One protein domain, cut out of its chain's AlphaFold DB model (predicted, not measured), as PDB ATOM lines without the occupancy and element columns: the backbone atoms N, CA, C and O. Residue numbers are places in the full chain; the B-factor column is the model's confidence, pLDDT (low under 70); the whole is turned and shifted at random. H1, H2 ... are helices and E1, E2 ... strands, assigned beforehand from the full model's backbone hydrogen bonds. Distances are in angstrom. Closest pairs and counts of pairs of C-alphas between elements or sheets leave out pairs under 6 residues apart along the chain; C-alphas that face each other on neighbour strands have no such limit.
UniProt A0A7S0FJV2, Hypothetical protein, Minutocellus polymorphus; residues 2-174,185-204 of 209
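What this domain is: This is residues 2 to 174 and 185 to 204 of the 209 residues of the protein "Hypothetical protein" of Minutocellus polymorphus (UniProt A0A7S0FJV2). A twisted sheet of five parallel strands forms the middle, with H3 covering one face at E3, H4 and H5 packed on the other, and the long H1 crossing H4 and H5 on their far side from the sheet. H8 packs on H3, small H7 sits near H8, and H2 and H6 only graze the sheet. The 193 printed residues include named elements in the order H1 E1 H2 E2 H3 E3 H4 E4 H5 E5 H6 H7 H8, with the strands side by side as E3 E2 E1 E4 E5. The class is mixed, helices and strands; the whole is compact, with a radius of gyration of the C-alphas of 16.3 A and spans of 43 by 37 by 35 A.

Where its parts are: Find C-alpha 2 at (11.367, -38.355, 5.684); from there H1 runs 29.1 A to residue 21. Read on to E1 at residues 30 to 33, H2 at 53 to 59, E2 at 66 to 70 and H3 at 87 to 104, 25.3 A long. Next come E3 at 109 to 113, H4 at 120 to 129, E4 at 132 to 135, H5 at 142 to 147, E5 at 151 to 155 and H6 at 163 to 167. Beyond the cut, H7 is residues 185 to 189 and H8 residues 195 to 202, ending at C-alpha 202 at (-18.153, -30.899, -14.949).

How they stand to each other: Across the sheet, look for N 67 and O 109 at 2.9 A, N 32 and O 68 at 2.8 A, N 31 and O 132 at 2.8 A, and N 153 and O 133 at 2.7 A, within hydrogen-bond range. Three layers, helices on both faces, set H3 over E3 at a height of 9.0 A and, on the opposite face, H4 over E2 and E1 at 9.2 A and H5 over E5 at 8.1 A. Strand-helix-strand units, parallel neighbours with a helix between, are E1 H2 E2, E2 H3 E3 and E4 H5 E5; E3 H4 E4 is split by E2 and E1; these crossovers are right-handed. With residues 11 to 19 alone H1 touches H4, closest at the C-alphas of Ala 15 and Ser 125, 4.3 A; with residues 4 to 12 alone it touches H5, closest at those of Arg 8 and Ala 147, 4.1 A. With residues 89 to 96 alone H3 touches H8, closest at the C-alphas of Lys 89 and Thr 195, 6.5 A. In the eight helices every O i to N i+4 pair is within hydrogen-bond range.

The domain as a whole: The C-alphas farthest apart, of Glu 21 and Glu 189, are 47.7 A apart. Residues 175 to 184 are not printed, and C-alphas 174 and 185 stand 26.3 A apart across this cut. The links E1 to H2 and E2 to H3 are long. Look for pLDDT under 70 at residues 2 to 3, 41 and 79 to 83.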
ATOM      1  N   LYS A   2      10.089 -38.133   6.416       63.69
ATOM      2  CA  LYS A   2      11.367 -38.355   5.684       63.69
ATOM      3  C   LYS A   2      11.203 -38.681   4.187       63.69
ATOM      4  O   LYS A   2      11.983 -38.199   3.373       63.69
ATOM      5  N   VAL A   3      10.180 -39.461   3.827       67.62
ATOM      6  CA  VAL A   3       9.941 -39.894   2.435       67.62
ATOM      7  C   VAL A   3       9.518 -38.723   1.540       67.62
ATOM      8  O   VAL A   3      10.092 -38.540   0.470       67.62
ATOM      9  N   SER A   4       8.600 -37.866   2.001       76.38
ATOM     10  CA  SER A   4       8.167 -36.670   1.261       76.38
ATOM     11  C   SER A   4       9.316 -35.682   1.039       76.38
ATOM     12  O   SER A   4       9.466 -35.157  -0.059       76.38
ATOM     13  N   ALA A   5      10.180 -35.473   2.038       84.00
ATOM     14  CA  ALA A   5      11.343 -34.601   1.894       84.00
ATOM     15  C   ALA A   5      12.344 -35.095   0.830       84.00
ATOM     16  O   ALA A   5      12.803 -34.285   0.023       84.00
ATOM     17  N   SER A   6      12.648 -36.402   0.786       88.25
ATOM     18  CA  SER A   6      13.532 -36.965  -0.252       88.25
ATOM     19  C   SER A   6      12.910 -36.848  -1.639       88.25
ATOM     20  O   SER A   6      13.567 -36.350  -2.545       88.25
ATOM     21  N   ILE A   7      11.628 -37.213  -1.786       89.00
ATOM     22  CA  ILE A   7      10.899 -37.100  -3.061       89.00
ATOM     23  C   ILE A   7      10.977 -35.669  -3.592       89.00
ATOM     24  O   ILE A   7      11.369 -35.466  -4.738       89.00
ATOM     25  N   ARG A   8      10.669 -34.672  -2.749       91.31
ATOM     26  CA  ARG A   8      10.742 -33.256  -3.133       91.31
ATOM     27  C   ARG A   8      12.133 -32.871  -3.610       91.31
ATOM     28  O   ARG A   8      12.257 -32.246  -4.656       91.31
ATOM     29  N   ARG A   9      13.175 -33.232  -2.858       93.88
ATOM     30  CA  ARG A   9      14.560 -32.911  -3.221       93.88
ATOM     31  C   ARG A   9      14.930 -33.516  -4.575       93.88
ATOM     32  O   ARG A   9      15.446 -32.802  -5.429       93.88
ATOM     33  N   ASP A  10      14.660 -34.802  -4.758       94.50
ATOM     34  CA  ASP A  10      15.145 -35.556  -5.912       94.50
ATOM     35  C   ASP A  10      14.397 -35.139  -7.194       94.50
ATOM     36  O   ASP A  10      15.033 -34.830  -8.202       94.50
ATOM     37  N   PHE A  11      13.065 -34.993  -7.140       95.38
ATOM     38  CA  PHE A  11      12.280 -34.483  -8.274       95.38
ATOM     39  C   PHE A  11      12.635 -33.036  -8.624       95.38
ATOM     40  O   PHE A  11      12.811 -32.725  -9.801       95.38
ATOM     41  N   ARG A  12      12.790 -32.148  -7.631       96.38
ATOM     42  CA  ARG A  12      13.185 -30.752  -7.892       96.38
ATOM     43  C   ARG A  12      14.571 -30.670  -8.517       96.38
ATOM     44  O   ARG A  12      14.760 -29.879  -9.431       96.38
ATOM     45  N   ALA A  13      15.527 -31.488  -8.075       97.12
ATOM     46  CA  ALA A  13      16.863 -31.518  -8.666       97.12
ATOM     47  C   ALA A  13      16.820 -31.917 -10.152       97.12
ATOM     48  O   ALA A  13      17.436 -31.248 -10.983       97.12
ATOM     49  N   VAL A  14      16.051 -32.957 -10.492       96.62
ATOM     50  CA  VAL A  14      15.843 -33.377 -11.888       96.62
ATOM     51  C   VAL A  14      15.145 -32.280 -12.692       96.62
ATOM     52  O   VAL A  14      15.622 -31.924 -13.767       96.62
ATOM     53  N   ALA A  15      14.072 -31.696 -12.155       96.88
ATOM     54  CA  ALA A  15      13.308 -30.658 -12.837       96.88
ATOM     55  C   ALA A  15      14.136 -29.389 -13.089       96.88
ATOM     56  O   ALA A  15      14.121 -28.845 -14.190       96.88
ATOM     57  N   HIS A  16      14.919 -28.944 -12.102       96.44
ATOM     58  CA  HIS A  16      15.829 -27.812 -12.260       96.44
ATOM     59  C   HIS A  16      16.910 -28.086 -13.299       96.44
ATOM     60  O   HIS A  16      17.179 -27.222 -14.132       96.44
ATOM     61  N   LYS A  17      17.516 -29.280 -13.281       97.12
ATOM     62  CA  LYS A  17      18.496 -29.668 -14.299       97.12
ATOM     63  C   LYS A  17      17.875 -29.618 -15.696       97.12
ATOM     64  O   LYS A  17      18.432 -28.969 -16.578       97.12
ATOM     65  N   TRP A  18      16.697 -30.218 -15.866       96.62
ATOM     66  CA  TRP A  18      15.973 -30.205 -17.134       96.62
ATOM     67  C   TRP A  18      15.654 -28.778 -17.599       96.62
ATOM     68  O   TRP A  18      15.910 -28.445 -18.753       96.62
ATOM     69  N   ALA A  19      15.185 -27.898 -16.710       94.75
ATOM     70  CA  ALA A  19      14.894 -26.504 -17.051       94.75
ATOM     71  C   ALA A  19      16.155 -25.712 -17.449       94.75
ATOM     72  O   ALA A  19      16.113 -24.887 -18.361       94.75
ATOM     73  N   CYS A  20      17.298 -25.981 -16.810       95.62
ATOM     74  CA  CYS A  20      18.581 -25.383 -17.180       95.62
ATOM     75  C   CYS A  20      19.049 -25.804 -18.581       95.62
ATOM     76  O   CYS A  20      19.653 -24.993 -19.287       95.62
ATOM     77  N   GLU A  21      18.778 -27.050 -18.970       95.88
ATOM     78  CA  GLU A  21      19.124 -27.618 -20.278       95.88
ATOM     79  C   GLU A  21      18.122 -27.202 -21.373       95.88
ATOM     80  O   GLU A  21      18.497 -27.088 -22.538       95.88
ATOM     81  N   ASN A  22      16.876 -26.883 -21.005       94.12
ATOM     82  CA  ASN A  22      15.771 -26.609 -21.930       94.12
ATOM     83  C   ASN A  22      15.197 -25.192 -21.780       94.12
ATOM     84  O   ASN A  22      13.987 -24.993 -21.714       94.12
ATOM     85  N   LYS A  23      16.064 -24.173 -21.768       89.25
ATOM     86  CA  LYS A  23      15.683 -22.758 -21.553       89.25
ATOM     87  C   LYS A  23      14.685 -22.180 -22.565       89.25
ATOM     88  O   LYS A  23      14.157 -21.099 -22.337       89.25
ATOM     89  N   HIS A  24      14.488 -22.855 -23.693       87.75
ATOM     90  CA  HIS A  24      13.546 -22.458 -24.736       87.75
ATOM     91  C   HIS A  24      12.109 -22.919 -24.446       87.75
ATOM     92  O   HIS A  24      11.194 -22.507 -25.152       87.75
ATOM     93  N   ILE A  25      11.903 -23.777 -23.441       86.81
ATOM     94  CA  ILE A  25      10.583 -24.290 -23.085       86.81
ATOM     95  C   ILE A  25       9.942 -23.388 -22.030       86.81
ATOM     96  O   ILE A  25      10.454 -23.238 -20.920       86.81
ATOM     97  N   ASP A  26       8.775 -22.839 -22.365       89.12
ATOM     98  CA  ASP A  26       7.958 -22.054 -21.441       89.12
ATOM     99  C   ASP A  26       7.457 -22.929 -20.285       89.12
ATOM    100  O   ASP A  26       6.734 -23.904 -20.512       89.12
ATOM    101  N   LEU A  27       7.787 -22.552 -19.050       95.12
ATOM    102  CA  LEU A  27       7.172 -23.104 -17.842       95.12
ATOM    103  C   LEU A  27       5.883 -22.347 -17.508       95.12
ATOM    104  O   LEU A  27       5.814 -21.121 -17.622       95.12
ATOM    105  N   ASP A  28       4.870 -23.085 -17.067       97.62
ATOM    106  CA  ASP A  28       3.588 -22.515 -16.667       97.62
ATOM    107  C   ASP A  28       3.587 -22.156 -15.177       97.62
ATOM    108  O   ASP A  28       4.138 -22.878 -14.343       97.62
ATOM    109  N   GLU A  29       2.941 -21.043 -14.827       97.81
ATOM    110  CA  GLU A  29       2.770 -20.633 -13.433       97.81
ATOM    111  C   GLU A  29       1.893 -21.639 -12.677       97.81
ATOM    112  O   GLU A  29       2.185 -21.983 -11.530       97.81
ATOM    113  N   ALA A  30       0.855 -22.153 -13.339       98.62
ATOM    114  CA  ALA A  30       0.044 -23.254 -12.856       98.62
ATOM    115  C   ALA A  30       0.018 -24.417 -13.851       98.62
ATOM    116  O   ALA A  30      -0.003 -24.226 -15.064       98.62
ATOM    117  N   THR A  31      -0.046 -25.637 -13.334       98.62
ATOM    118  CA  THR A  31      -0.155 -26.856 -14.135       98.62
ATOM    119  C   THR A  31      -1.314 -27.704 -13.658       98.62
ATOM    120  O   THR A  31      -1.506 -27.876 -12.457       98.62
ATOM    121  N   ILE A  32      -2.059 -28.280 -14.592       98.62
ATOM    122  CA  ILE A  32      -3.164 -29.194 -14.317       98.62
ATOM    123  C   ILE A  32      -2.879 -30.485 -15.064       98.62
ATOM    124  O   ILE A  32      -2.822 -30.480 -16.288       98.62
ATOM    125  N   HIS A  33      -2.726 -31.594 -14.354       97.81
ATOM    126  CA  HIS A  33      -2.724 -32.908 -14.979       97.81
ATOM    127  C   HIS A  33      -4.149 -33.458 -15.041       97.81
ATOM    128  O   HIS A  33      -4.818 -33.577 -14.008       97.81
ATOM    129  N   VAL A  34      -4.568 -33.867 -16.238       95.50
ATOM    130  CA  VAL A  34      -5.845 -34.539 -16.475       95.50
ATOM    131  C   VAL A  34      -5.581 -35.892 -17.124       95.50
ATOM    132  O   VAL A  34      -5.075 -35.977 -18.239       95.50
ATOM    133  N   ARG A  35      -5.951 -36.970 -16.426       91.25
ATOM    134  CA  ARG A  35      -6.081 -38.294 -17.049       91.25
ATOM    135  C   ARG A  35      -7.403 -38.330 -17.799       91.25
ATOM    136  O   ARG A  35      -8.392 -37.841 -17.270       91.25
ATOM    137  N   CYS A  36      -7.429 -38.902 -18.996       84.88
ATOM    138  CA  CYS A  36      -8.658 -38.930 -19.776       84.88
ATOM    139  C   CYS A  36      -8.903 -40.241 -20.539       84.88
ATOM    140  O   CYS A  36     -10.010 -40.763 -20.456       84.88
ATOM    141  N   GLY A  37      -7.909 -40.783 -21.255       78.06
ATOM    142  CA  GLY A  37      -8.112 -41.869 -22.232       78.06
ATOM    143  C   GLY A  37      -8.875 -43.077 -21.682       78.06
ATOM    144  O   GLY A  37     -10.048 -43.288 -21.993       78.06
ATOM    145  N   ASP A  38      -8.223 -43.845 -20.823       73.75
ATOM    146  CA  ASP A  38      -8.768 -45.071 -20.251       73.75
ATOM    147  C   ASP A  38      -9.854 -44.871 -19.184       73.75
ATOM    148  O   ASP A  38     -10.559 -45.823 -18.844       73.75
ATOM    149  N   ILE A  39     -10.059 -43.652 -18.679       80.69
ATOM    150  CA  ILE A  39     -11.065 -43.401 -17.636       80.69
ATOM    151  C   ILE A  39     -12.483 -43.205 -18.191       80.69
ATOM    152  O   ILE A  39     -13.447 -43.376 -17.455       80.69
ATOM    153  N   ILE A  40     -12.662 -42.917 -19.486       76.00
ATOM    154  CA  ILE A  40     -13.999 -42.634 -20.051       76.00
ATOM    155  C   ILE A  40     -14.902 -43.881 -20.144       76.00
ATOM    156  O   ILE A  40     -16.125 -43.735 -20.201       76.00
ATOM    157  N   GLN A  41     -14.355 -45.104 -20.158       69.12
ATOM    158  CA  GLN A  41     -15.163 -46.337 -20.268       69.12
ATOM    159  C   GLN A  41     -14.732 -47.496 -19.359       69.12
ATOM    160  O   GLN A  41     -15.305 -48.586 -19.446       69.12
ATOM    161  N   SER A  42     -13.762 -47.287 -18.470       71.88
ATOM    162  CA  SER A  42     -13.370 -48.319 -17.507       71.88
ATOM    163  C   SER A  42     -14.471 -48.546 -16.469       71.88
ATOM    164  O   SER A  42     -14.715 -47.723 -15.595       71.88
ATOM    165  N   ARG A  43     -15.172 -49.680 -16.550       74.06
ATOM    166  CA  ARG A  43     -16.222 -50.023 -15.581       74.06
ATOM    167  C   ARG A  43     -15.620 -50.474 -14.251       74.06
ATOM    168  O   ARG A  43     -14.747 -51.333 -14.229       74.06
ATOM    169  N   GLY A  44     -16.166 -49.950 -13.154       75.00
ATOM    170  CA  GLY A  44     -15.886 -50.429 -11.796       75.00
ATOM    171  C   GLY A  44     -14.659 -49.822 -11.118       75.00
ATOM    172  O   GLY A  44     -14.356 -50.207  -9.996       75.00
ATOM    173  N   TRP A  45     -13.969 -48.882 -11.763       83.19
ATOM    174  CA  TRP A  45     -12.900 -48.115 -11.128       83.19
ATOM    175  C   TRP A  45     -13.500 -46.965 -10.317       83.19
ATOM    176  O   TRP A  45     -14.237 -46.127 -10.846       83.19
ATOM    177  N   THR A  46     -13.185 -46.933  -9.028       88.19
ATOM    178  CA  THR A  46     -13.660 -45.914  -8.081       88.19
ATOM    179  C   THR A  46     -12.577 -44.901  -7.755       88.19
ATOM    180  O   THR A  46     -12.868 -43.792  -7.321       88.19
ATOM    181  N   GLU A  47     -11.325 -45.263  -8.009       91.06
ATOM    182  CA  GLU A  47     -10.132 -44.521  -7.647       91.06
ATOM    183  C   GLU A  47      -9.698 -43.499  -8.713       91.06
ATOM    184  O   GLU A  47      -8.802 -42.688  -8.467       91.06
ATOM    185  N   TYR A  48     -10.338 -43.501  -9.885       92.00
ATOM    186  CA  TYR A  48     -10.072 -42.582 -10.995       92.00
ATOM    187  C   TYR A  48     -11.308 -41.780 -11.380       92.00
ATOM    188  O   TYR A  48     -12.436 -42.255 -11.241       92.00
ATOM    189  N   GLY A  49     -11.090 -40.581 -11.922       92.94
ATOM    190  CA  GLY A  49     -12.167 -39.746 -12.431       92.94
ATOM    191  C   GLY A  49     -11.758 -38.296 -12.674       92.94
ATOM    192  O   GLY A  49     -10.569 -37.975 -12.755       92.94
ATOM    193  N   PHE A  50     -12.757 -37.424 -12.792       94.69
ATOM    194  CA  PHE A  50     -12.582 -36.033 -13.212       94.69
ATOM    195  C   PHE A  50     -12.847 -35.044 -12.079       94.69
ATOM    196  O   PHE A  50     -13.845 -35.138 -11.371       94.69
ATOM    197  N   ILE A  51     -11.978 -34.046 -11.935       95.75
ATOM    198  CA  ILE A  51     -12.195 -32.943 -10.995       95.75
ATOM    199  C   ILE A  51     -13.244 -31.984 -11.597       95.75
ATOM    200  O   ILE A  51     -13.096 -31.593 -12.759       95.75
ATOM    201  N   PRO A  52     -14.284 -31.569 -10.847       96.06
ATOM    202  CA  PRO A  52     -15.246 -30.583 -11.335       96.06
ATOM    203  C   PRO A  52     -14.571 -29.226 -11.567       96.06
ATOM    204  O   PRO A  52     -13.722 -28.795 -10.785       96.06
ATOM    205  N   TYR A  53     -14.988 -28.496 -12.601       96.81
ATOM    206  CA  TYR A  53     -14.272 -27.303 -13.064       96.81
ATOM    207  C   TYR A  53     -14.192 -26.183 -12.019       96.81
ATOM    208  O   TYR A  53     -13.191 -25.468 -11.918       96.81
ATOM    209  N   ARG A  54     -15.209 -26.086 -11.156       95.31
ATOM    210  CA  ARG A  54     -15.228 -25.157 -10.016       95.31
ATOM    211  C   ARG A  54     -14.061 -25.347  -9.039       95.31
ATOM    212  O   ARG A  54     -13.649 -24.372  -8.418       95.31
ATOM    213  N   ALA A  55     -13.511 -26.556  -8.911       96.56
ATOM    214  CA  ALA A  55     -12.368 -26.800  -8.033       96.56
ATOM    215  C   ALA A  55     -11.126 -26.057  -8.547       96.56
ATOM    216  O   ALA A  55     -10.433 -25.395  -7.779       96.56
ATOM    217  N   TYR A  56     -10.900 -26.042  -9.868       97.38
ATOM    218  CA  TYR A  56      -9.820 -25.248 -10.465       97.38
ATOM    219  C   TYR A  56      -9.994 -23.748 -10.196       97.38
ATOM    220  O   TYR A  56      -9.011 -23.044  -9.983       97.38
ATOM    221  N   SER A  57     -11.238 -23.258 -10.150       94.81
ATOM    222  CA  SER A  57     -11.537 -21.851  -9.831       94.81
ATOM    223  C   SER A  57     -11.220 -21.465  -8.384       94.81
ATOM    224  O   SER A  57     -10.940 -20.306  -8.105       94.81
ATOM    225  N   ARG A  58     -11.274 -22.428  -7.458       95.19
ATOM    226  CA  ARG A  58     -10.947 -22.223  -6.037       95.19
ATOM    227  C   ARG A  58      -9.454 -22.359  -5.758       95.19
ATOM    228  O   ARG A  58      -8.939 -21.705  -4.859       95.19
ATOM    229  N   ILE A  59      -8.775 -23.211  -6.523       96.88
ATOM    230  CA  ILE A  59      -7.352 -23.509  -6.346       96.88
ATOM    231  C   ILE A  59      -6.466 -22.452  -7.012       96.88
ATOM    232  O   ILE A  59      -5.471 -22.019  -6.427       96.88
ATOM    233  N   LEU A  60      -6.783 -22.063  -8.248       97.19
ATOM    234  CA  LEU A  60      -5.965 -21.123  -9.011       97.19
ATOM    235  C   LEU A  60      -6.247 -19.673  -8.596       97.19
ATOM    236  O   LEU A  60      -7.332 -19.329  -8.134       97.19
ATOM    237  N   GLN A  61      -5.244 -18.808  -8.744       95.25
ATOM    238  CA  GLN A  61      -5.372 -17.392  -8.407       95.25
ATOM    239  C   GLN A  61      -5.847 -16.593  -9.618       95.25
ATOM    240  O   GLN A  61      -5.422 -16.839 -10.741       95.25
ATOM    241  N   GLN A  62      -6.639 -15.547  -9.376       94.88
ATOM    242  CA  GLN A  62      -7.058 -14.598 -10.421       94.88
ATOM    243  C   GLN A  62      -5.874 -13.901 -11.114       94.88
ATOM    244  O   GLN A  62      -5.992 -13.429 -12.238       94.88
ATOM    245  N   THR A  63      -4.717 -13.853 -10.451       96.56
ATOM    246  CA  THR A  63      -3.475 -13.277 -10.976       96.56
ATOM    247  C   THR A  63      -2.610 -14.271 -11.751       96.56
ATOM    248  O   THR A  63      -1.536 -13.880 -12.204       96.56
ATOM    249  N   THR A  64      -3.015 -15.540 -11.877       97.44
ATOM    250  CA  THR A  64      -2.235 -16.558 -12.592       97.44
ATOM    251  C   THR A  64      -2.071 -16.170 -14.060       97.44
ATOM    252  O   THR A  64      -3.050 -15.887 -14.742       97.44
ATOM    253  N   ARG A  65      -0.828 -16.150 -14.556       98.00
ATOM    254  CA  ARG A  65      -0.510 -15.645 -15.907       98.00
ATOM    255  C   ARG A  65      -0.414 -16.730 -16.974       98.00
ATOM    256  O   ARG A  65      -0.596 -16.443 -18.156       98.00
ATOM    257  N   SER A  66      -0.122 -17.966 -16.587       98.56
ATOM    258  CA  SER A  66      -0.061 -19.104 -17.506       98.56
ATOM    259  C   SER A  66      -0.536 -20.386 -16.836       98.56
ATOM    260  O   SER A  66      -0.222 -20.646 -15.672       98.56
ATOM    261  N   ILE A  67      -1.313 -21.171 -17.580       98.75
ATOM    262  CA  ILE A  67      -1.889 -22.438 -17.135       98.75
ATOM    263  C   ILE A  67      -1.581 -23.505 -18.189       98.75
ATOM    264  O   ILE A  67      -2.042 -23.410 -19.327       98.75
ATOM    265  N   GLY A  68      -0.824 -24.530 -17.803       98.50
ATOM    266  CA  GLY A  68      -0.516 -25.687 -18.640       98.50
ATOM    267  C   GLY A  68      -1.395 -26.886 -18.299       98.50
ATOM    268  O   GLY A  68      -1.338 -27.385 -17.176       98.50
ATOM    269  N   ILE A  69      -2.175 -27.387 -19.256       98.50
ATOM    270  CA  ILE A  69      -2.956 -28.622 -19.114       98.50
ATOM    271  C   ILE A  69      -2.130 -29.785 -19.661       98.50
ATOM    272  O   ILE A  69      -1.934 -29.899 -20.864       98.50
ATOM    273  N   ILE A  70      -1.652 -30.654 -18.779       97.50
ATOM    274  CA  ILE A  70      -0.869 -31.842 -19.113       97.50
ATOM    275  C   ILE A  70      -1.826 -33.024 -19.259       97.50
ATOM    276  O   ILE A  70      -2.566 -33.361 -18.333       97.50
ATOM    277  N   THR A  71      -1.802 -33.659 -20.425       95.00
ATOM    278  CA  THR A  71      -2.629 -34.821 -20.773       95.00
ATOM    279  C   THR A  71      -1.871 -35.700 -21.770       95.00
ATOM    280  O   THR A  71      -0.848 -35.287 -22.312       95.00
ATOM    281  N   SER A  72      -2.360 -36.913 -22.024       90.00
ATOM    282  CA  SER A  72      -1.847 -37.764 -23.102       90.00
ATOM    283  C   SER A  72      -1.990 -37.100 -24.481       90.00
ATOM    284  O   SER A  72      -2.892 -36.279 -24.690       90.00
ATOM    285  N   SER A  73      -1.129 -37.500 -25.425       87.50
ATOM    286  CA  SER A  73      -1.207 -37.086 -26.834       87.50
ATOM    287  C   SER A  73      -2.601 -37.366 -27.413       87.50
ATOM    288  O   SER A  73      -3.271 -38.336 -27.039       87.50
ATOM    289  N   PHE A  74      -3.052 -36.476 -28.301       87.69
ATOM    290  CA  PHE A  74      -4.251 -36.699 -29.116       87.69
ATOM    291  C   PHE A  74      -3.927 -37.378 -30.447       87.69
ATOM    292  O   PHE A  74      -4.839 -37.605 -31.243       87.69
ATOM    293  N   ASP A  75      -2.656 -37.674 -30.708       82.44
ATOM    294  CA  ASP A  75      -2.268 -38.432 -31.883       82.44
ATOM    295  C   ASP A  75      -2.613 -39.916 -31.690       82.44
ATOM    296  O   ASP A  75      -2.332 -40.524 -30.652       82.44
ATOM    297  N   ARG A  76      -3.253 -40.503 -32.705       76.44
ATOM    298  CA  ARG A  76      -3.593 -41.930 -32.743       76.44
ATOM    299  C   ARG A  76      -2.365 -42.811 -32.942       76.44
ATOM    300  O   ARG A  76      -2.424 -43.987 -32.599       76.44
ATOM    301  N   ASP A  77      -1.281 -42.259 -33.468       76.12
ATOM    302  CA  ASP A  77      -0.038 -43.001 -33.664       76.12
ATOM    303  C   ASP A  77       0.838 -42.990 -32.397       76.12
ATOM    304  O   ASP A  77       1.726 -43.828 -32.239       76.12
ATOM    305  N   GLU A  78       0.535 -42.102 -31.444       72.75
ATOM    306  CA  GLU A  78       1.271 -41.941 -30.179       72.75
ATOM    307  C   GLU A  78       0.449 -42.320 -28.938       72.75
ATOM    308  O   GLU A  78       0.931 -42.256 -27.801       72.75
ATOM    309  N   CYS A  79      -0.806 -42.724 -29.123       67.12
ATOM    310  CA  CYS A  79      -1.657 -43.157 -28.027       67.12
ATOM    311  C   CYS A  79      -1.281 -44.547 -27.521       67.12
ATOM    312  O   CYS A  79      -0.890 -45.450 -28.262       67.12
ATOM    313  N   ARG A  80      -1.480 -44.771 -26.219       67.31
ATOM    314  CA  ARG A  80      -1.483 -46.135 -25.686       67.31
ATOM    315  C   ARG A  80      -2.679 -46.885 -26.256       67.31
ATOM    316  O   ARG A  80      -3.768 -46.325 -26.328       67.31
ATOM    317  N   SER A  81      -2.506 -48.173 -26.546       69.25
ATOM    318  CA  SER A  81      -3.536 -49.049 -27.131       69.25
ATOM    319  C   SER A  81      -4.927 -48.908 -26.500       69.25
ATOM    320  O   SER A  81      -5.931 -48.941 -27.206       69.25
ATOM    321  N   ASN A  82      -4.986 -48.725 -25.178       66.81
ATOM    322  CA  ASN A  82      -6.234 -48.624 -24.418       66.81
ATOM    323  C   ASN A  82      -6.876 -47.225 -24.475       66.81
ATOM    324  O   ASN A  82      -8.075 -47.100 -24.249       66.81
ATOM    325  N   ASP A  83      -6.102 -46.189 -24.803       65.75
ATOM    326  CA  ASP A  83      -6.560 -44.798 -24.889       65.75
ATOM    327  C   ASP A  83      -7.056 -44.452 -26.305       65.75
ATOM    328  O   ASP A  83      -7.934 -43.602 -26.475       65.75
ATOM    329  N   CYS A  84      -6.533 -45.135 -27.330       71.62
ATOM    330  CA  CYS A  84      -6.762 -44.821 -28.744       71.62
ATOM    331  C   CYS A  84      -8.241 -44.808 -29.162       71.62
ATOM    332  O   CYS A  84      -8.646 -44.022 -30.022       71.62
ATOM    333  N   ALA A  85      -9.071 -45.648 -28.538       76.56
ATOM    334  CA  ALA A  85     -10.507 -45.708 -28.807       76.56
ATOM    335  C   ALA A  85     -11.281 -44.480 -28.287       76.56
ATOM    336  O   ALA A  85     -12.448 -44.286 -28.639       76.56
ATOM    337  N   HIS A  86     -10.668 -43.661 -27.428       81.00
ATOM    338  CA  HIS A  86     -11.340 -42.588 -26.688       81.00
ATOM    339  C   HIS A  86     -10.692 -41.213 -26.858       81.00
ATOM    340  O   HIS A  86     -11.179 -40.238 -26.285       81.00
ATOM    341  N   ILE A  87      -9.660 -41.110 -27.700       85.50
ATOM    342  CA  ILE A  87      -8.954 -39.857 -27.993       85.50
ATOM    343  C   ILE A  87      -9.907 -38.726 -28.359       85.50
ATOM    344  O   ILE A  87      -9.766 -37.636 -27.817       85.50
ATOM    345  N   ASP A  88     -10.887 -38.963 -29.236       88.44
ATOM    346  CA  ASP A  88     -11.768 -37.886 -29.703       88.44
ATOM    347  C   ASP A  88     -12.592 -37.306 -28.548       88.44
ATOM    348  O   ASP A  88     -12.696 -36.090 -28.398       88.44
ATOM    349  N   LYS A  89     -13.120 -38.174 -27.674       89.62
ATOM    350  CA  LYS A  89     -13.846 -37.741 -26.473       89.62
ATOM    351  C   LYS A  89     -12.924 -36.981 -25.528       89.62
ATOM    352  O   LYS A  89     -13.317 -35.951 -24.988       89.62
ATOM    353  N   CYS A  90     -11.690 -37.451 -25.373       90.56
ATOM    354  CA  CYS A  90     -10.708 -36.770 -24.548       90.56
ATOM    355  C   CYS A  90     -10.312 -35.406 -25.062       90.56
ATOM    356  O   CYS A  90     -10.271 -34.452 -24.293       90.56
ATOM    357  N   LYS A  91     -10.088 -35.293 -26.365       93.44
ATOM    358  CA  LYS A  91      -9.807 -34.025 -27.015       93.44
ATOM    359  C   LYS A  91     -10.925 -33.023 -26.745       93.44
ATOM    360  O   LYS A  91     -10.634 -31.910 -26.322       93.44
ATOM    361  N   VAL A  92     -12.186 -33.438 -26.895       95.25
ATOM    362  CA  VAL A  92     -13.346 -32.583 -26.601       95.25
ATOM    363  C   VAL A  92     -13.370 -32.150 -25.129       95.25
ATOM    364  O   VAL A  92     -13.495 -30.960 -24.862       95.25
ATOM    365  N   LEU A  93     -13.176 -33.067 -24.175       95.31
ATOM    366  CA  LEU A  93     -13.167 -32.734 -22.741       95.31
ATOM    367  C   LEU A  93     -12.029 -31.786 -22.344       95.31
ATOM    368  O   LEU A  93     -12.230 -30.878 -21.539       95.31
ATOM    369  N   ILE A  94     -10.829 -31.995 -22.887       96.62
ATOM    370  CA  ILE A  94      -9.670 -31.150 -22.587       96.62
ATOM    371  C   ILE A  94      -9.821 -29.767 -23.229       96.62
ATOM    372  O   ILE A  94      -9.494 -28.769 -22.593       96.62
ATOM    373  N   MET A  95     -10.350 -29.687 -24.454       97.75
ATOM    374  CA  MET A  95     -10.662 -28.409 -25.104       97.75
ATOM    375  C   MET A  95     -11.767 -27.642 -24.365       97.75
ATOM    376  O   MET A  95     -11.699 -26.417 -24.259       97.75
ATOM    377  N   ASP A  96     -12.753 -28.347 -23.809       98.19
ATOM    378  CA  ASP A  96     -13.793 -27.739 -22.976       98.19
ATOM    379  C   ASP A  96     -13.209 -27.153 -21.683       98.19
ATOM    380  O   ASP A  96     -13.453 -25.988 -21.363       98.19
ATOM    381  N   LEU A  97     -12.337 -27.909 -21.002       98.06
ATOM    382  CA  LEU A  97     -11.609 -27.431 -19.826       98.06
ATOM    383  C   LEU A  97     -10.722 -26.226 -20.161       98.06
ATOM    384  O   LEU A  97     -10.704 -25.251 -19.410       98.06
ATOM    385  N   GLN A  98      -9.995 -26.273 -21.281       98.44
ATOM    386  CA  GLN A  98      -9.184 -25.150 -21.749       98.44
ATOM    387  C   GLN A  98     -10.047 -23.900 -21.942       98.44
ATOM    388  O   GLN A  98      -9.676 -22.829 -21.466       98.44
ATOM    389  N   SER A  99     -11.205 -24.047 -22.591       98.44
ATOM    390  CA  SER A  99     -12.143 -22.946 -22.834       98.44
ATOM    391  C   SER A  99     -12.670 -22.370 -21.521       98.44
ATOM    392  O   SER A  99     -12.576 -21.167 -21.301       98.44
ATOM    393  N   PHE A 100     -13.114 -23.227 -20.596       98.12
ATOM    394  CA  PHE A 100     -13.553 -22.816 -19.262       98.12
ATOM    395  C   PHE A 100     -12.469 -22.040 -18.498       98.12
ATOM    396  O   PHE A 100     -12.744 -20.998 -17.900       98.12
ATOM    397  N   LEU A 101     -11.225 -22.526 -18.509       98.31
ATOM    398  CA  LEU A 101     -10.115 -21.853 -17.834       98.31
ATOM    399  C   LEU A 101      -9.787 -20.517 -18.500       98.31
ATOM    400  O   LEU A 101      -9.515 -19.550 -17.797       98.31
ATOM    401  N   GLN A 102      -9.848 -20.439 -19.830       98.25
ATOM    402  CA  GLN A 102      -9.600 -19.201 -20.562       98.25
ATOM    403  C   GLN A 102     -10.693 -18.151 -20.310       98.25
ATOM    404  O   GLN A 102     -10.377 -16.971 -20.176       98.25
ATOM    405  N   GLU A 103     -11.957 -18.574 -20.199       97.44
ATOM    406  CA  GLU A 103     -13.095 -17.732 -19.802       97.44
ATOM    407  C   GLU A 103     -12.946 -17.232 -18.356       97.44
ATOM    408  O   GLU A 103     -13.186 -16.060 -18.070       97.44
ATOM    409  N   THR A 104     -12.524 -18.115 -17.448       97.12
ATOM    410  CA  THR A 104     -12.381 -17.816 -16.013       97.12
ATOM    411  C   THR A 104     -11.167 -16.930 -15.722       97.12
ATOM    412  O   THR A 104     -11.215 -16.091 -14.827       97.12
ATOM    413  N   TYR A 105     -10.083 -17.101 -16.483       97.75
ATOM    414  CA  TYR A 105      -8.818 -16.381 -16.338       97.75
ATOM    415  C   TYR A 105      -8.458 -15.675 -17.655       97.75
ATOM    416  O   TYR A 105      -7.510 -16.077 -18.334       97.75
ATOM    417  N   PRO A 106      -9.170 -14.597 -18.031       97.50
ATOM    418  CA  PRO A 106      -9.037 -13.968 -19.350       97.50
ATOM    419  C   PRO A 106      -7.648 -13.374 -19.623       97.50
ATOM    420  O   PRO A 106      -7.286 -13.142 -20.773       97.50
ATOM    421  N   HIS A 107      -6.857 -13.125 -18.577       97.62
ATOM    422  CA  HIS A 107      -5.485 -12.625 -18.689       97.62
ATOM    423  C   HIS A 107      -4.432 -13.738 -18.762       97.62
ATOM    424  O   HIS A 107      -3.283 -13.463 -19.105       97.62
ATOM    425  N   ALA A 108      -4.798 -14.974 -18.415       98.25
ATOM    426  CA  ALA A 108      -3.883 -16.101 -18.427       98.25
ATOM    427  C   ALA A 108      -3.755 -16.680 -19.839       98.25
ATOM    428  O   ALA A 108      -4.745 -16.820 -20.557       98.25
ATOM    429  N   LYS A 109      -2.545 -17.099 -20.218       98.31
ATOM    430  CA  LYS A 109      -2.339 -17.987 -21.368       98.31
ATOM    431  C   LYS A 109      -2.661 -19.421 -20.946       98.31
ATOM    432  O   LYS A 109      -1.920 -19.988 -20.142       98.31
ATOM    433  N   VAL A 110      -3.714 -20.022 -21.501       98.50
ATOM    434  CA  VAL A 110      -4.060 -21.432 -21.245       98.50
ATOM    435  C   VAL A 110      -3.594 -22.308 -22.409       98.50
ATOM    436  O   VAL A 110      -4.031 -22.137 -23.545       98.50
ATOM    437  N   SER A 111      -2.679 -23.240 -22.148       98.06
ATOM    438  CA  SER A 111      -2.061 -24.099 -23.169       98.06
ATOM    439  C   SER A 111      -2.218 -25.575 -22.825       98.06
ATOM    440  O   SER A 111      -2.055 -25.965 -21.671       98.06
ATOM    441  N   ILE A 112      -2.490 -26.407 -23.827       97.81
ATOM    442  CA  ILE A 112      -2.426 -27.865 -23.692       97.81
ATOM    443  C   ILE A 112      -0.965 -28.283 -23.917       97.81
ATOM    444  O   ILE A 112      -0.298 -27.773 -24.812       97.81
ATOM    445  N   ARG A 113      -0.440 -29.145 -23.048       96.06
ATOM    446  CA  ARG A 113       0.941 -29.639 -23.034       96.06
ATOM    447  C   ARG A 113       0.926 -31.129 -23.370       96.06
ATOM    448  O   ARG A 113       1.018 -31.964 -22.473       96.06
ATOM    449  N   ASN A 114       0.715 -31.442 -24.643       93.25
ATOM    450  CA  ASN A 114       0.648 -32.813 -25.150       93.25
ATOM    451  C   ASN A 114       1.247 -32.962 -26.559       93.25
ATOM    452  O   ASN A 114       0.837 -33.849 -27.304       93.25
ATOM    453  N   GLU A 115       2.176 -32.073 -26.913       90.75
ATOM    454  CA  GLU A 115       2.922 -32.143 -28.172       90.75
ATOM    455  C   GLU A 115       3.795 -33.415 -28.218       90.75
ATOM    456  O   GLU A 115       4.208 -33.888 -27.153       90.75
ATOM    457  N   PRO A 116       4.137 -33.943 -29.407       86.94
ATOM    458  CA  PRO A 116       4.996 -35.124 -29.568       86.94
ATOM    459  C   PRO A 116       6.337 -35.050 -28.821       86.94
ATOM    460  O   PRO A 116       6.859 -36.049 -28.323       86.94
ATOM    461  N   GLU A 117       6.910 -33.851 -28.706       88.94
ATOM    462  CA  GLU A 117       8.176 -33.615 -28.010       88.94
ATOM    463  C   GLU A 117       8.026 -33.553 -26.476       88.94
ATOM    464  O   GLU A 117       9.023 -33.486 -25.749       88.94
ATOM    465  N   GLU A 118       6.795 -33.573 -25.954       90.62
ATOM    466  CA  GLU A 118       6.512 -33.547 -24.521       90.62
ATOM    467  C   GLU A 118       6.830 -34.916 -23.895       90.62
ATOM    468  O   GLU A 118       6.043 -35.860 -23.870       90.62
ATOM    469  N   THR A 119       8.036 -35.021 -23.351       92.31
ATOM    470  CA  THR A 119       8.509 -36.207 -22.634       92.31
ATOM    471  C   THR A 119       7.910 -36.336 -21.226       92.31
ATOM    472  O   THR A 119       7.425 -35.384 -20.614       92.31
ATOM    473  N   LEU A 120       8.070 -37.514 -20.615       93.31
ATOM    474  CA  LEU A 120       7.755 -37.709 -19.193       93.31
ATOM    475  C   LEU A 120       8.509 -36.718 -18.288       93.31
ATOM    476  O   LEU A 120       7.943 -36.172 -17.343       93.31
ATOM    477  N   VAL A 121       9.793 -36.488 -18.580       95.62
ATOM    478  CA  VAL A 121      10.648 -35.601 -17.780       95.62
ATOM    479  C   VAL A 121      10.181 -34.154 -17.901       95.62
ATOM    480  O   VAL A 121      10.146 -33.460 -16.887       95.62
ATOM    481  N   SER A 122       9.778 -33.703 -19.091       95.69
ATOM    482  CA  SER A 122       9.252 -32.347 -19.279       95.69
ATOM    483  C   SER A 122       7.919 -32.161 -18.561       95.69
ATOM    484  O   SER A 122       7.792 -31.215 -17.782       95.69
ATOM    485  N   ALA A 123       6.989 -33.113 -18.682       96.75
ATOM    486  CA  ALA A 123       5.707 -33.059 -17.985       96.75
ATOM    487  C   ALA A 123       5.900 -33.000 -16.460       96.75
ATOM    488  O   ALA A 123       5.351 -32.128 -15.781       96.75
ATOM    489  N   PHE A 124       6.751 -33.872 -15.910       97.81
ATOM    490  CA  PHE A 124       7.086 -33.860 -14.486       97.81
ATOM    491  C   PHE A 124       7.783 -32.567 -14.065       97.81
ATOM    492  O   PHE A 124       7.507 -32.056 -12.978       97.81
ATOM    493  N   SER A 125       8.652 -32.014 -14.911       97.88
ATOM    494  CA  SER A 125       9.362 -30.766 -14.626       97.88
ATOM    495  C   SER A 125       8.416 -29.571 -14.591       97.88
ATOM    496  O   SER A 125       8.498 -28.777 -13.658       97.88
ATOM    497  N   ARG A 126       7.461 -29.480 -15.527       97.94
ATOM    498  CA  ARG A 126       6.404 -28.454 -15.517       97.94
ATOM    499  C   ARG A 126       5.621 -28.484 -14.207       97.94
ATOM    500  O   ARG A 126       5.494 -27.460 -13.549       97.94
ATOM    501  N   MET A 127       5.163 -29.666 -13.797       98.38
ATOM    502  CA  MET A 127       4.411 -29.843 -12.546       98.38
ATOM    503  C   MET A 127       5.241 -29.552 -11.294       98.38
ATOM    504  O   MET A 127       4.735 -29.034 -10.300       98.38
ATOM    505  N   THR A 128       6.522 -29.907 -11.327       98.31
ATOM    506  CA  THR A 128       7.429 -29.707 -10.196       98.31
ATOM    507  C   THR A 128       7.812 -28.234 -10.050       98.31
ATOM    508  O   THR A 128       7.974 -27.760  -8.932       98.31
ATOM    509  N   LEU A 129       7.963 -27.492 -11.146       98.06
ATOM    510  CA  LEU A 129       8.432 -26.101 -11.127       98.06
ATOM    511  C   LEU A 129       7.306 -25.060 -11.113       98.06
ATOM    512  O   LEU A 129       7.596 -23.870 -10.994       98.06
ATOM    513  N   SER A 130       6.043 -25.478 -11.205       97.88
ATOM    514  CA  SER A 130       4.903 -24.568 -11.122       97.88
ATOM    515  C   SER A 130       4.689 -24.029  -9.700       97.88
ATOM    516  O   SER A 130       5.111 -24.609  -8.692       97.88
ATOM    517  N   MET A 131       4.011 -22.884  -9.611       97.88
ATOM    518  CA  MET A 131       3.555 -22.311  -8.341       97.88
ATOM    519  C   MET A 131       2.311 -23.028  -7.820       97.88
ATOM    520  O   MET A 131       2.084 -23.066  -6.610       97.88
ATOM    521  N   ARG A 132       1.509 -23.596  -8.728       98.25
ATOM    522  CA  ARG A 132       0.387 -24.476  -8.401       98.25
ATOM    523  C   ARG A 132       0.356 -25.674  -9.326       98.25
ATOM    524  O   ARG A 132       0.279 -25.506 -10.537       98.25
ATOM    525  N   SER A 133       0.327 -26.867  -8.755       98.44
ATOM    526  CA  SER A 133       0.166 -28.104  -9.514       98.44
ATOM    527  C   SER A 133      -1.093 -28.822  -9.065       98.44
ATOM    528  O   SER A 133      -1.226 -29.130  -7.887       98.44
ATOM    529  N   VAL A 134      -2.023 -29.077  -9.980       98.50
ATOM    530  CA  VAL A 134      -3.282 -29.773  -9.704       98.50
ATOM    531  C   VAL A 134      -3.251 -31.139 -10.369       98.50
ATOM    532  O   VAL A 134      -3.004 -31.252 -11.567       98.50
ATOM    533  N   CYS A 135      -3.518 -32.180  -9.596       97.25
ATOM    534  CA  CYS A 135      -3.457 -33.562 -10.035       97.25
ATOM    535  C   CYS A 135      -4.811 -34.237  -9.817       97.25
ATOM    536  O   CYS A 135      -5.263 -34.419  -8.680       97.25
ATOM    537  N   SER A 136      -5.456 -34.609 -10.929       92.75
ATOM    538  CA  SER A 136      -6.556 -35.575 -10.912       92.75
ATOM    539  C   SER A 136      -6.070 -36.908 -10.332       92.75
ATOM    540  O   SER A 136      -4.873 -37.196 -10.428       92.75
ATOM    541  N   PRO A 137      -6.953 -37.764  -9.789       91.50
ATOM    542  CA  PRO A 137      -6.534 -39.071  -9.301       91.50
ATOM    543  C   PRO A 137      -5.810 -39.842 -10.411       91.50
ATOM    544  O   PRO A 137      -6.376 -40.145 -11.461       91.50
ATOM    545  N   SER A 138      -4.507 -40.054 -10.237       91.69
ATOM    546  CA  SER A 138      -3.642 -40.667 -11.240       91.69
ATOM    547  C   SER A 138      -2.329 -41.095 -10.608       91.69
ATOM    548  O   SER A 138      -1.754 -40.375  -9.789       91.69
ATOM    549  N   THR A 139      -1.811 -42.241 -11.049       91.31
ATOM    550  CA  THR A 139      -0.486 -42.713 -10.640       91.31
ATOM    551  C   THR A 139       0.655 -41.907 -11.256       91.31
ATOM    552  O   THR A 139       1.784 -41.959 -10.774       91.31
ATOM    553  N   PHE A 140       0.361 -41.135 -12.306       94.25
ATOM    554  CA  PHE A 140       1.332 -40.322 -13.027       94.25
ATOM    555  C   PHE A 140       1.750 -39.076 -12.240       94.25
ATOM    556  O   PHE A 140       2.935 -38.770 -12.143       94.25
ATOM    557  N   CYS A 141       0.785 -38.342 -11.678       95.94
ATOM    558  CA  CYS A 141       1.030 -36.975 -11.226       95.94
ATOM    559  C   CYS A 141       1.246 -36.800  -9.721       95.94
ATOM    560  O   CYS A 141       1.635 -35.705  -9.313       95.94
ATOM    561  N   LEU A 142       1.045 -37.826  -8.883       95.62
ATOM    562  CA  LEU A 142       1.170 -37.659  -7.429       95.62
ATOM    563  C   LEU A 142       2.559 -37.142  -7.029       95.62
ATOM    564  O   LEU A 142       2.676 -36.121  -6.358       95.62
ATOM    565  N   TYR A 143       3.617 -37.841  -7.435       96.12
ATOM    566  CA  TYR A 143       4.980 -37.513  -7.020       96.12
ATOM    567  C   TYR A 143       5.473 -36.141  -7.498       96.12
ATOM    568  O   TYR A 143       5.971 -35.397  -6.650       96.12
ATOM    569  N   PRO A 144       5.304 -35.738  -8.774       97.44
ATOM    570  CA  PRO A 144       5.661 -34.379  -9.171       97.44
ATOM    571  C   PRO A 144       4.791 -33.314  -8.477       97.44
ATOM    572  O   PRO A 144       5.293 -32.232  -8.197       97.44
ATOM    573  N   THR A 145       3.540 -33.623  -8.110       97.69
ATOM    574  CA  THR A 145       2.677 -32.715  -7.322       97.69
ATOM    575  C   THR A 145       3.159 -32.562  -5.878       97.69
ATOM    576  O   THR A 145       3.190 -31.461  -5.341       97.69
ATOM    577  N   ILE A 146       3.600 -33.653  -5.242       96.44
ATOM    578  CA  ILE A 146       4.295 -33.584  -3.946       96.44
ATOM    579  C   ILE A 146       5.564 -32.733  -4.088       96.44
ATOM    580  O   ILE A 146       5.891 -31.948  -3.199       96.44
ATOM    581  N   ALA A 147       6.276 -32.875  -5.208       97.31
ATOM    582  CA  ALA A 147       7.522 -32.176  -5.486       97.31
ATOM    583  C   ALA A 147       7.377 -30.699  -5.874       97.31
ATOM    584  O   ALA A 147       8.388 -29.994  -5.836       97.31
ATOM    585  N   THR A 148       6.172 -30.219  -6.191       97.62
ATOM    586  CA  THR A 148       5.910 -28.850  -6.659       97.62
ATOM    587  C   THR A 148       6.610 -27.793  -5.803       97.62
ATOM    588  O   THR A 148       6.631 -27.890  -4.577       97.62
ATOM    589  N   VAL A 149       7.253 -26.805  -6.431       96.19
ATOM    590  CA  VAL A 149       7.975 -25.722  -5.742       96.19
ATOM    591  C   VAL A 149       7.007 -24.870  -4.927       96.19
ATOM    592  O   VAL A 149       7.299 -24.580  -3.767       96.19
ATOM    593  N   GLY A 150       5.862 -24.518  -5.516       96.81
ATOM    594  CA  GLY A 150       4.739 -23.926  -4.798       96.81
ATOM    595  C   GLY A 150       3.830 -24.976  -4.156       96.81
ATOM    596  O   GLY A 150       4.298 -25.927  -3.527       96.81
ATOM    597  N   GLU A 151       2.521 -24.802  -4.307       98.12
ATOM    598  CA  GLU A 151       1.516 -25.681  -3.706       98.12
ATOM    599  C   GLU A 151       1.068 -26.783  -4.673       98.12
ATOM    600  O   GLU A 151       0.681 -26.526  -5.815       98.12
ATOM    601  N   GLY A 152       1.097 -28.026  -4.199       98.12
ATOM    602  CA  GLY A 152       0.538 -29.173  -4.903       98.12
ATOM    603  C   GLY A 152      -0.873 -29.475  -4.409       98.12
ATOM    604  O   GLY A 152      -1.119 -29.461  -3.209       98.12
ATOM    605  N   TYR A 153      -1.789 -29.800  -5.310       98.31
ATOM    606  CA  TYR A 153      -3.184 -30.117  -5.028       98.31
ATOM    607  C   TYR A 153      -3.513 -31.485  -5.615       98.31
ATOM    608  O   TYR A 153      -3.367 -31.701  -6.817       98.31
ATOM    609  N   PHE A 154      -3.962 -32.414  -4.776       97.31
ATOM    610  CA  PHE A 154      -4.310 -33.770  -5.195       97.31
ATOM    611  C   PHE A 154      -5.758 -34.092  -4.826       97.31
ATOM    612  O   PHE A 154      -6.180 -33.874  -3.686       97.31
ATOM    613  N   ALA A 155      -6.521 -34.616  -5.783       94.94
ATOM    614  CA  ALA A 155      -7.883 -35.081  -5.539       94.94
ATOM    615  C   ALA A 155      -7.877 -36.320  -4.638       94.94
ATOM    616  O   ALA A 155      -7.244 -37.322  -4.966       94.94
ATOM    617  N   ARG A 156      -8.584 -36.264  -3.503       92.25
ATOM    618  CA  ARG A 156      -8.687 -37.409  -2.586       92.25
ATOM    619  C   ARG A 156      -9.220 -38.621  -3.343       92.25
ATOM    620  O   ARG A 156     -10.273 -38.522  -3.949       92.25
ATOM    621  N   SER A 157      -8.507 -39.739  -3.283       91.31
ATOM    622  CA  SER A 157      -8.880 -40.994  -3.932       91.31
ATOM    623  C   SER A 157      -8.266 -42.173  -3.177       91.31
ATOM    624  O   SER A 157      -7.178 -42.045  -2.603       91.31
ATOM    625  N   ASP A 158      -8.932 -43.325  -3.237       91.12
ATOM    626  CA  ASP A 158      -8.452 -44.597  -2.684       91.12
ATOM    627  C   ASP A 158      -7.168 -45.104  -3.359       91.12
ATOM    628  O   ASP A 158      -6.496 -45.985  -2.826       91.12
ATOM    629  N   LEU A 159      -6.765 -44.506  -4.490       91.00
ATOM    630  CA  LEU A 159      -5.490 -44.798  -5.146       91.00
ATOM    631  C   LEU A 159      -4.293 -44.541  -4.218       91.00
ATOM    632  O   LEU A 159      -3.285 -45.244  -4.282       91.00
ATOM    633  N   TYR A 160      -4.403 -43.521  -3.361       92.38
ATOM    634  CA  TYR A 160      -3.353 -43.122  -2.431       92.38
ATOM    635  C   TYR A 160      -3.948 -42.707  -1.078       92.38
ATOM    636  O   TYR A 160      -4.025 -41.511  -0.772       92.38
ATOM    637  N   PRO A 161      -4.321 -43.677  -0.221       90.25
ATOM    638  CA  PRO A 161      -5.019 -43.399   1.040       90.25
ATOM    639  C   PRO A 161      -4.194 -42.530   2.006       90.25
ATOM    640  O   PRO A 161      -4.742 -41.814   2.841       90.25
ATOM    641  N   PHE A 162      -2.866 -42.523   1.851       91.75
ATOM    642  CA  PHE A 162      -1.929 -41.752   2.668       91.75
ATOM    643  C   PHE A 162      -1.792 -40.271   2.261       91.75
ATOM    644  O   PHE A 162      -1.071 -39.521   2.921       91.75
ATOM    645  N   VAL A 163      -2.437 -39.808   1.180       92.69
ATOM    646  CA  VAL A 163      -2.303 -38.410   0.715       92.69
ATOM    647  C   VAL A 163      -2.726 -37.409   1.791       92.69
ATOM    648  O   VAL A 163      -2.044 -36.402   1.988       92.69
ATOM    649  N   SER A 164      -3.791 -37.709   2.538       93.44
ATOM    650  CA  SER A 164      -4.255 -36.860   3.643       93.44
ATOM    651  C   SER A 164      -3.202 -36.732   4.750       93.44
ATOM    652  O   SER A 164      -2.998 -35.646   5.287       93.44
ATOM    653  N   GLU A 165      -2.470 -37.808   5.052       94.00
ATOM    654  CA  GLU A 165      -1.391 -37.802   6.049       94.00
ATOM    655  C   GLU A 165      -0.165 -37.011   5.575       94.00
ATOM    656  O   GLU A 165       0.525 -36.376   6.375       94.00
ATOM    657  N   ILE A 166       0.130 -37.034   4.269       93.06
ATOM    658  CA  ILE A 166       1.179 -36.187   3.686       93.06
ATOM    659  C   ILE A 166       0.762 -34.721   3.749       93.06
ATOM    660  O   ILE A 166       1.570 -33.888   4.154       93.06
ATOM    661  N   ALA A 167      -0.473 -34.394   3.371       94.75
ATOM    662  CA  ALA A 167      -0.980 -33.024   3.382       94.75
ATOM    663  C   ALA A 167      -1.063 -32.428   4.800       94.75
ATOM    664  O   ALA A 167      -0.839 -31.234   4.969       94.75
ATOM    665  N   ALA A 168      -1.318 -33.253   5.821       94.75
ATOM    666  CA  ALA A 168      -1.400 -32.828   7.220       94.75
ATOM    667  C   ALA A 168      -0.038 -32.533   7.885       94.75
ATOM    668  O   ALA A 168       0.000 -32.052   9.018       94.75
ATOM    669  N   GLN A 169       1.092 -32.828   7.228       93.81
ATOM    670  CA  GLN A 169       2.414 -32.522   7.787       93.81
ATOM    671  C   GLN A 169       2.664 -30.999   7.800       93.81
ATOM    672  O   GLN A 169       2.380 -30.342   6.797       93.81
ATOM    673  N   PRO A 170       3.249 -30.426   8.873       90.81
ATOM    674  CA  PRO A 170       3.453 -28.976   8.985       90.81
ATOM    675  C   PRO A 170       4.300 -28.360   7.863       90.81
ATOM    676  O   PRO A 170       4.101 -27.210   7.490       90.81
ATOM    677  N   ASP A 171       5.248 -29.126   7.319       90.50
ATOM    678  CA  ASP A 171       6.143 -28.729   6.230       90.50
ATOM    679  C   ASP A 171       5.642 -29.195   4.850       90.50
ATOM    680  O   ASP A 171       6.395 -29.220   3.870       90.50
ATOM    681  N   SER A 172       4.387 -29.636   4.759       93.62
ATOM    682  CA  SER A 172       3.806 -30.092   3.505       93.62
ATOM    683  C   SER A 172       3.372 -28.923   2.635       93.62
ATOM    684  O   SER A 172       2.644 -28.026   3.062       93.62
ATOM    685  N   ASN A 173       3.777 -28.980   1.374       95.62
ATOM    686  CA  ASN A 173       3.261 -28.156   0.289       95.62
ATOM    687  C   ASN A 173       2.074 -28.823  -0.426       95.62
ATOM    688  O   ASN A 173       1.501 -28.225  -1.332       95.62
ATOM    689  N   LEU A 174       1.719 -30.056  -0.044       97.19
ATOM    690  CA  LEU A 174       0.577 -30.769  -0.600       97.19
ATOM    691  C   LEU A 174      -0.713 -30.344   0.113       97.19
ATOM    692  O   LEU A 174      -0.754 -30.203   1.339       97.19
ATOM    693  N   GLN A 185     -17.315 -44.854 -11.616       89.62
ATOM    694  CA  GLN A 185     -18.541 -45.464 -11.092       89.62
ATOM    695  C   GLN A 185     -19.701 -44.455 -11.035       89.62
ATOM    696  O   GLN A 185     -20.784 -44.751 -11.542       89.62
ATOM    697  N   GLN A 186     -19.472 -43.252 -10.502       91.69
ATOM    698  CA  GLN A 186     -20.503 -42.211 -10.437       91.69
ATOM    699  C   GLN A 186     -20.956 -41.754 -11.828       91.69
ATOM    700  O   GLN A 186     -22.139 -41.483 -12.021       91.69
ATOM    701  N   MET A 187     -20.059 -41.706 -12.822       91.56
ATOM    702  CA  MET A 187     -20.449 -41.421 -14.210       91.56
ATOM    703  C   MET A 187     -21.495 -42.418 -14.722       91.56
ATOM    704  O   MET A 187     -22.449 -42.013 -15.387       91.56
ATOM    705  N   TYR A 188     -21.344 -43.708 -14.403       89.44
ATOM    706  CA  TYR A 188     -22.314 -44.738 -14.782       89.44
ATOM    707  C   TYR A 188     -23.624 -44.623 -13.999       89.44
ATOM    708  O   TYR A 188     -24.692 -44.690 -14.606       89.44
ATOM    709  N   GLU A 189     -23.557 -44.419 -12.681       91.31
ATOM    710  CA  GLU A 189     -24.738 -44.271 -11.815       91.31
ATOM    711  C   GLU A 189     -25.595 -43.058 -12.205       91.31
ATOM    712  O   GLU A 189     -26.821 -43.128 -12.192       91.31
ATOM    713  N   LEU A 190     -24.949 -41.968 -12.627       92.38
ATOM    714  CA  LEU A 190     -25.597 -40.741 -13.095       92.38
ATOM    715  C   LEU A 190     -25.944 -40.764 -14.595       92.38
ATOM    716  O   LEU A 190     -26.433 -39.765 -15.123       92.38
ATOM    717  N   ASN A 191     -25.691 -41.876 -15.293       91.38
ATOM    718  CA  ASN A 191     -25.903 -42.036 -16.734       91.38
ATOM    719  C   ASN A 191     -25.223 -40.943 -17.595       91.38
ATOM    720  O   ASN A 191     -25.749 -40.509 -18.623       91.38
ATOM    721  N   LEU A 192     -24.021 -40.508 -17.206       91.62
ATOM    722  CA  LEU A 192     -23.195 -39.526 -17.924       91.62
ATOM    723  C   LEU A 192     -22.421 -40.199 -19.070       91.62
ATOM    724  O   LEU A 192     -21.195 -40.151 -19.145       91.62
ATOM    725  N   THR A 193     -23.147 -40.896 -19.942       83.25
ATOM    726  CA  THR A 193     -22.573 -41.752 -20.991       83.25
ATOM    727  C   THR A 193     -22.181 -40.989 -22.261       83.25
ATOM    728  O   THR A 193     -21.339 -41.471 -23.030       83.25
ATOM    729  N   SER A 194     -22.753 -39.798 -22.478       90.56
ATOM    730  CA  SER A 194     -22.359 -38.882 -23.553       90.56
ATOM    731  C   SER A 194     -21.349 -37.843 -23.064       90.56
ATOM    732  O   SER A 194     -21.336 -37.462 -21.889       90.56
ATOM    733  N   THR A 195     -20.506 -37.363 -23.980       91.81
ATOM    734  CA  THR A 195     -19.505 -36.330 -23.681       91.81
ATOM    735  C   THR A 195     -20.173 -35.032 -23.226       91.81
ATOM    736  O   THR A 195     -19.692 -34.383 -22.305       91.81
ATOM    737  N   GLU A 196     -21.319 -34.681 -23.808       94.62
ATOM    738  CA  GLU A 196     -22.096 -33.483 -23.479       94.62
ATOM    739  C   GLU A 196     -22.685 -33.564 -22.070       94.62
ATOM    740  O   GLU A 196     -22.632 -32.587 -21.326       94.62
ATOM    741  N   ALA A 197     -23.214 -34.729 -21.676       94.38
ATOM    742  CA  ALA A 197     -23.722 -34.940 -20.324       94.38
ATOM    743  C   ALA A 197     -22.593 -34.821 -19.289       94.38
ATOM    744  O   ALA A 197     -22.766 -34.164 -18.261       94.38
ATOM    745  N   LEU A 198     -21.423 -35.400 -19.588       94.12
ATOM    746  CA  LEU A 198     -20.233 -35.295 -18.745       94.12
ATOM    747  C   LEU A 198     -19.744 -33.842 -18.627       94.12
ATOM    748  O   LEU A 198     -19.563 -33.363 -17.511       94.12
ATOM    749  N   ILE A 199     -19.600 -33.116 -19.739       95.94
ATOM    750  CA  ILE A 199     -19.252 -31.682 -19.739       95.94
ATOM    751  C   ILE A 199     -20.264 -30.881 -18.921       95.94
ATOM    752  O   ILE A 199     -19.890 -30.085 -18.059       95.94
ATOM    753  N   GLY A 200     -21.554 -31.133 -19.153       96.31
ATOM    754  CA  GLY A 200     -22.641 -30.486 -18.435       96.31
ATOM    755  C   GLY A 200     -22.559 -30.711 -16.928       96.31
ATOM    756  O   GLY A 200     -22.883 -29.802 -16.172       96.31
ATOM    757  N   TRP A 201     -22.095 -31.883 -16.477       95.44
ATOM    758  CA  TRP A 201     -21.813 -32.148 -15.065       95.44
ATOM    759  C   TRP A 201     -20.555 -31.413 -14.581       95.44
ATOM    760  O   TRP A 201     -20.606 -30.732 -13.556       95.44
ATOM    761  N   LEU A 202     -19.446 -31.490 -15.327       95.62
ATOM    762  CA  LEU A 202     -18.153 -30.899 -14.949       95.62
ATOM    763  C   LEU A 202     -18.218 -29.378 -14.791       95.62
ATOM    764  O   LEU A 202     -17.553 -28.827 -13.911       95.62
ATOM    765  N   ARG A 203     -19.052 -28.710 -15.594       95.38
ATOM    766  CA  ARG A 203     -19.277 -27.260 -15.547       95.38
ATOM    767  C   ARG A 203     -20.242 -26.794 -14.448       95.38
ATOM    768  O   ARG A 203     -20.363 -25.586 -14.251       95.38
ATOM    769  N   ARG A 204     -20.926 -27.683 -13.709       90.88
ATOM    770  CA  ARG A 204     -21.908 -27.256 -12.688       90.88
ATOM    771  C   ARG A 204     -21.252 -26.441 -11.573       90.88
ATOM    772  O   ARG A 204     -20.353 -26.899 -10.861       90.88
TER     773      ARG A 204